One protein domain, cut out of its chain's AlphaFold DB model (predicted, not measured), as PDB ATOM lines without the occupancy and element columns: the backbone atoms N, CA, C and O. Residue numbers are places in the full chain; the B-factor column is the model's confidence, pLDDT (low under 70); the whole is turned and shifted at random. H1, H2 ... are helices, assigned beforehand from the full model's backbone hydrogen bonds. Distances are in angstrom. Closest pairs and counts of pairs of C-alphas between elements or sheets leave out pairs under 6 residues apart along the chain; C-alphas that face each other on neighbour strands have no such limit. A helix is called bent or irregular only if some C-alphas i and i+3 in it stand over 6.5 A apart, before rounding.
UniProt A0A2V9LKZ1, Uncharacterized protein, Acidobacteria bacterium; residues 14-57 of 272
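What this domain is: This is residues 14 to 57 of the 272 residues of an uncharacterized protein of Acidobacteria bacterium (UniProt A0A2V9LKZ1). The model is a wide, open V of two helices, H1 and H3, with the short helix H2 at the bottom between them; the space between the two arms is empty. The arms do not pack on each other, and the shape is a drawn-out curve of chain with no core. The printed part has 44 residues, with three named helices in the order H1, H2, H3 and no named strand; the class is all helix, and 38 of the 44 residues are in the helices. The whole is extended, with a radius of gyration of the C-alphas of 15.1 A, and flat, spanning 39 by 26 by 13 A along its three main axes.

Where its parts are: H1 covers residues 14 to 27, from C-alpha 14 at (40.910, 73.422, -4.405) to C-alpha 27 at (46.663, 54.288, -1.862), 20.1 A from first to last C-alpha. H2 follows with residues 30 to 34, 5.9 A from first to last C-alpha. H3, the longest helix with 19 residues, covers residues 38 to 56 and measures 26.8 A from first to last C-alpha; its C-alpha 56 is at (11.678, 52.062, -17.343). Ser 57, the last printed residue, follows H3.

How they stand to each other: H1 touches no helix. H1 and H2 are close but not clearly touching, with 1 pair of C-alphas within 8 A; their closest C-alphas, those of Ala 25 and Ile 33, are 8.0 A apart. H2 and H3 are apart, though they follow each other in the chain. H1 and H3 are apart as well, with no C-alpha of the one within 8 A of the other. Residues 14 to 24, which belong to H1, stand free, and so do residues 45 to 57, of which 45 to 56 belong to H3. In H1, H2 and H3 every pair of O i and N i+4 is within hydrogen-bond range, and no helix is bent or irregular.

The domain as a whole: The two C-alphas farthest apart are those of Ala 16 and Arg 56, at 40.1 A, and the first and last printed C-alphas, of Ala 14 and Ser 57, are 37.4 A apart. The printed part has no cut. The link from H1 to H2, 2 residues, is tight, and so is the link from H2 to H3, 3 residues; no link is long. The mean pLDDT of the printed part is 84.0, and four residues are under 70: residue 51 and residues 54 to 56, which belong to H3.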
ATOM      1  N   ALA A  14      41.974  74.414  -4.559       88.44
ATOM      2  CA  ALA A  14      40.910  73.422  -4.405       88.44
ATOM      3  C   ALA A  14      41.131  72.194  -5.307       88.44
ATOM      4  O   ALA A  14      40.868  71.064  -4.893       88.44
ATOM      5  N   LEU A  15      41.647  72.394  -6.523       88.69
ATOM      6  CA  LEU A  15      42.014  71.305  -7.425       88.69
ATOM      7  C   LEU A  15      43.185  70.479  -6.867       88.69
ATOM      8  O   LEU A  15      43.114  69.250  -6.886       88.69
ATOM      9  N   ALA A  16      44.224  71.129  -6.335       91.00
ATOM     10  CA  ALA A  16      45.370  70.464  -5.717       91.00
ATOM     11  C   ALA A  16      44.953  69.624  -4.498       91.00
ATOM     12  O   ALA A  16      45.286  68.442  -4.422       91.00
ATOM     13  N   ALA A  17      44.128  70.185  -3.607       91.31
ATOM     14  CA  ALA A  17      43.590  69.462  -2.455       91.31
ATOM     15  C   ALA A  17      42.751  68.240  -2.874       91.31
ATOM     16  O   ALA A  17      42.904  67.151  -2.323       91.31
ATOM     17  N   ARG A  18      41.903  68.382  -3.905       91.94
ATOM     18  CA  ARG A  18      41.134  67.256  -4.459       91.94
ATOM     19  C   ARG A  18      42.037  66.164  -5.020       91.94
ATOM     20  O   ARG A  18      41.784  64.996  -4.752       91.94
ATOM     21  N   ARG A  19      43.083  66.528  -5.767       92.94
ATOM     22  CA  ARG A  19      44.061  65.571  -6.311       92.94
ATOM     23  C   ARG A  19      44.798  64.828  -5.195       92.94
ATOM     24  O   ARG A  19      44.873  63.606  -5.259       92.94
ATOM     25  N   ALA A  20      45.242  65.528  -4.151       92.50
ATOM     26  CA  ALA A  20      45.893  64.917  -2.991       92.50
ATOM     27  C   ALA A  20      44.969  63.930  -2.252       92.50
ATOM     28  O   ALA A  20      45.373  62.809  -1.947       92.50
ATOM     29  N   ASN A  21      43.701  64.295  -2.040       91.50
ATOM     30  CA  ASN A  21      42.709  63.391  -1.445       91.50
ATOM     31  C   ASN A  21      42.456  62.153  -2.311       91.50
ATOM     32  O   ASN A  21      42.274  61.055  -1.796       91.50
ATOM     33  N   LEU A  22      42.472  62.318  -3.633       88.69
ATOM     34  CA  LEU A  22      42.258  61.229  -4.579       88.69
ATOM     35  C   LEU A  22      43.451  60.262  -4.609       88.69
ATOM     36  O   LEU A  22      43.248  59.055  -4.714       88.69
ATOM     37  N   LEU A  23      44.679  60.769  -4.452       91.06
ATOM     38  CA  LEU A  23      45.877  59.945  -4.267       91.06
ATOM     39  C   LEU A  23      45.809  59.144  -2.962       91.06
ATOM     40  O   LEU A  23      45.987  57.930  -2.997       91.06
ATOM     41  N   LYS A  24      45.448  59.785  -1.842       87.88
ATOM     42  CA  LYS A  24      45.240  59.095  -0.554       87.88
ATOM     43  C   LYS A  24      44.168  58.006  -0.649       87.88
ATOM     44  O   LYS A  24      44.377  56.897  -0.175       87.88
ATOM     45  N   ALA A  25      43.048  58.293  -1.311       84.06
ATOM     46  CA  ALA A  25      41.974  57.321  -1.505       84.06
ATOM     47  C   ALA A  25      42.392  56.127  -2.380       84.06
ATOM     48  O   ALA A  25      41.919  55.018  -2.155       84.06
ATOM     49  N   ARG A  26      43.271  56.338  -3.372       84.19
ATOM     50  CA  ARG A  26      43.804  55.272  -4.240       84.19
ATOM     51  C   ARG A  26      44.883  54.423  -3.570       84.19
ATOM     52  O   ARG A  26      45.035  53.273  -3.958       84.19
ATOM     53  N   ALA A  27      45.617  54.986  -2.611       88.56
ATOM     54  CA  ALA A  27      46.663  54.288  -1.862       88.56
ATOM     55  C   ALA A  27      46.110  53.350  -0.774       88.56
ATOM     56  O   ALA A  27      46.853  52.532  -0.240       88.56
ATOM     57  N   ALA A  28      44.823  53.460  -0.431       87.50
ATOM     58  CA  ALA A  28      44.203  52.576   0.546       87.50
ATOM     59  C   ALA A  28      44.108  51.120   0.025       87.50
ATOM     60  O   ALA A  28      43.909  50.909  -1.175       87.50
ATOM     61  N   PRO A  29      44.186  50.111   0.911       88.06
ATOM     62  CA  PRO A  29      44.021  48.707   0.538       88.06
ATOM     63  C   PRO A  29      42.674  48.448  -0.150       88.06
ATOM     64  O   PRO A  29      41.633  48.984   0.256       88.06
ATOM     65  N   LYS A  30      42.674  47.607  -1.191       81.62
ATOM     66  CA  LYS A  30      41.463  47.297  -1.971       81.62
ATOM     67  C   LYS A  30      40.374  46.683  -1.096       81.62
ATOM     68  O   LYS A  30      39.199  46.982  -1.310       81.62
ATOM     69  N   GLU A  31      40.747  45.894  -0.093       85.25
ATOM     70  CA  GLU A  31      39.816  45.258   0.841       85.25
ATOM     71  C   GLU A  31      38.995  46.315   1.586       85.25
ATOM     72  O   GLU A  31      37.795  46.146   1.771       85.25
ATOM     73  N   ILE A  32      39.601  47.455   1.928       81.38
ATOM     74  CA  ILE A  32      38.937  48.580   2.599       81.38
ATOM     75  C   ILE A  32      38.114  49.402   1.591       81.38
ATOM     76  O   ILE A  32      36.951  49.756   1.844       81.38
ATOM     77  N   ILE A  33      38.672  49.670   0.404       79.44
ATOM     78  CA  ILE A  33      37.996  50.436  -0.657       79.44
ATOM     79  C   ILE A  33      36.715  49.739  -1.128       79.44
ATOM     80  O   ILE A  33      35.713  50.424  -1.343       79.44
ATOM     81  N   PHE A  34      36.713  48.408  -1.238       80.50
ATOM     82  CA  PHE A  34      35.595  47.626  -1.775       80.50
ATOM     83  C   PHE A  34      34.794  46.856  -0.718       80.50
ATOM     84  O   PHE A  34      33.800  46.226  -1.075       80.50
ATOM     85  N   ARG A  35      35.147  46.960   0.576       87.25
ATOM     86  CA  ARG A  35      34.398  46.325   1.672       87.25
ATOM     87  C   ARG A  35      32.891  46.599   1.559       87.25
ATOM     88  O   ARG A  35      32.493  47.774   1.560       87.25
ATOM     89  N   PRO A  36      32.043  45.562   1.515       82.31
ATOM     90  CA  PRO A  36      30.603  45.736   1.571       82.31
ATOM     91  C   PRO A  36      30.203  46.105   3.003       82.31
ATOM     92  O   PRO A  36      30.206  45.273   3.901       82.31
ATOM     93  N   THR A  37      29.888  47.378   3.224       90.69
ATOM     94  CA  THR A  37      29.286  47.865   4.472       90.69
ATOM     95  C   THR A  37      27.785  48.034   4.282       90.69
ATOM     96  O   THR A  37      27.335  48.276   3.159       90.69
ATOM     97  N   GLU A  38      26.999  47.977   5.354       90.31
ATOM     98  CA  GLU A  38      25.542  48.164   5.278       90.31
ATOM     99  C   GLU A  38      25.159  49.471   4.577       90.31
ATOM    100  O   GLU A  38      24.321  49.485   3.676       90.31
ATOM    101  N   LYS A  39      25.868  50.561   4.893       88.44
ATOM    102  CA  LYS A  39      25.689  51.863   4.239       88.44
ATOM    103  C   LYS A  39      25.944  51.802   2.727       88.44
ATOM    104  O   LYS A  39      25.186  52.387   1.952       88.44
ATOM    105  N   ARG A  40      26.986  51.087   2.281       82.81
ATOM    106  CA  ARG A  40      27.282  50.891   0.847       82.81
ATOM    107  C   ARG A  40      26.241  50.007   0.170       82.81
ATOM    108  O   ARG A  40      25.838  50.311  -0.948       82.81
ATOM    109  N   GLN A  41      25.778  48.954   0.839       89.75
ATOM    110  CA  GLN A  41      24.731  48.081   0.311       89.75
ATOM    111  C   GLN A  41      23.394  48.819   0.178       89.75
ATOM    112  O   GLN A  41      22.752  48.725  -0.865       89.75
ATOM    113  N   ALA A  42      23.004  49.617   1.175       89.62
ATOM    114  CA  ALA A  42      21.809  50.456   1.117       89.62
ATOM    115  C   ALA A  42      21.889  51.484  -0.025       89.62
ATOM    116  O   ALA A  42      20.955  51.602  -0.818       89.62
ATOM    117  N   ALA A  43      23.033  52.161  -0.178       84.88
ATOM    118  CA  ALA A  43      23.266  53.075  -1.295       84.88
ATOM    119  C   ALA A  43      23.234  52.355  -2.655       84.88
ATOM    120  O   ALA A  43      22.657  52.872  -3.609       84.88
ATOM    121  N   SER A  44      23.806  51.151  -2.748       83.81
ATOM    122  CA  SER A  44      23.762  50.319  -3.955       83.81
ATOM    123  C   SER A  44      22.326  49.943  -4.329       83.81
ATOM    124  O   SER A  44      21.915  50.171  -5.464       83.81
ATOM    125  N   ARG A  45      21.518  49.472  -3.364       90.75
ATOM    126  CA  ARG A  45      20.090  49.165  -3.562       90.75
ATOM    127  C   ARG A  45      19.297  50.397  -4.014       90.75
ATOM    128  O   ARG A  45      18.544  50.315  -4.981       90.75
ATOM    129  N   ALA A  46      19.515  51.552  -3.385       89.12
ATOM    130  CA  ALA A  46      18.865  52.806  -3.775       89.12
ATOM    131  C   ALA A  46      19.280  53.272  -5.184       89.12
ATOM    132  O   ALA A  46      18.443  53.715  -5.972       89.12
ATOM    133  N   ASN A  47      20.563  53.145  -5.533       79.81
ATOM    134  CA  ASN A  47      21.065  53.453  -6.872       79.81
ATOM    135  C   ASN A  47      20.510  52.487  -7.923       79.81
ATOM    136  O   ASN A  47      20.157  52.924  -9.018       79.81
ATOM    137  N   LEU A  48      20.376  51.201  -7.592       79.75
ATOM    138  CA  LEU A  48      19.762  50.200  -8.457       79.75
ATOM    139  C   LEU A  48      18.284  50.520  -8.709       79.75
ATOM    140  O   LEU A  48      17.856  50.520  -9.860       79.75
ATOM    141  N   ALA A  49      17.522  50.875  -7.672       85.31
ATOM    142  CA  ALA A  49      16.129  51.297  -7.815       85.31
ATOM    143  C   ALA A  49      15.995  52.532  -8.726       85.31
ATOM    144  O   ALA A  49      15.181  52.536  -9.649       85.31
ATOM    145  N   LYS A  50      16.859  53.543  -8.544       77.19
ATOM    146  CA  LYS A  50      16.926  54.720  -9.431       77.19
ATOM    147  C   LYS A  50      17.282  54.345 -10.868       77.19
ATOM    148  O   LYS A  50      16.677  54.868 -11.798       77.19
ATOM    149  N   ALA A  51      18.230  53.431 -11.066       69.38
ATOM    150  CA  ALA A  51      18.621  52.961 -12.392       69.38
ATOM    151  C   ALA A  51      17.490  52.182 -13.084       69.38
ATOM    152  O   ALA A  51      17.261  52.372 -14.278       69.38
ATOM    153  N   ILE A  52      16.752  51.349 -12.345       75.25
ATOM    154  CA  ILE A  52      15.575  50.625 -12.845       75.25
ATOM    155  C   ILE A  52      14.471  51.612 -13.238       75.25
ATOM    156  O   ILE A  52      13.946  51.513 -14.346       75.25
ATOM    157  N   ALA A  53      14.158  52.586 -12.379       75.12
ATOM    158  CA  ALA A  53      13.166  53.621 -12.665       75.12
ATOM    159  C   ALA A  53      13.562  54.462 -13.890       75.12
ATOM    160  O   ALA A  53      12.761  54.645 -14.806       75.12
ATOM    161  N   ALA A  54      14.828  54.887 -13.966       66.00
ATOM    162  CA  ALA A  54      15.361  55.584 -15.128       66.00
ATOM    163  C   ALA A  54      15.208  54.728 -16.391       66.00
ATOM    164  O   ALA A  54      14.629  55.202 -17.362       66.00
ATOM    165  N   ARG A  55      15.631  53.457 -16.376       63.06
ATOM    166  CA  ARG A  55      15.520  52.530 -17.517       63.06
ATOM    167  C   ARG A  55      14.074  52.304 -17.974       63.06
ATOM    168  O   ARG A  55      13.859  52.173 -19.174       63.06
ATOM    169  N   ARG A  56      13.113  52.245 -17.048       68.69
ATOM    170  CA  ARG A  56      11.678  52.062 -17.343       68.69
ATOM    171  C   ARG A  56      10.986  53.333 -17.845       68.69
ATOM    172  O   ARG A  56       9.886  53.243 -18.372       68.69
ATOM    173  N   SER A  57      11.618  54.501 -17.724       71.88
ATOM    174  CA  SER A  57      11.072  55.741 -18.283       71.88
ATOM    175  C   SER A  57      11.076  55.735 -19.828       71.88
ATOM    176  O   SER A  57      11.965  55.123 -20.437       71.88
TER     177      SER A  57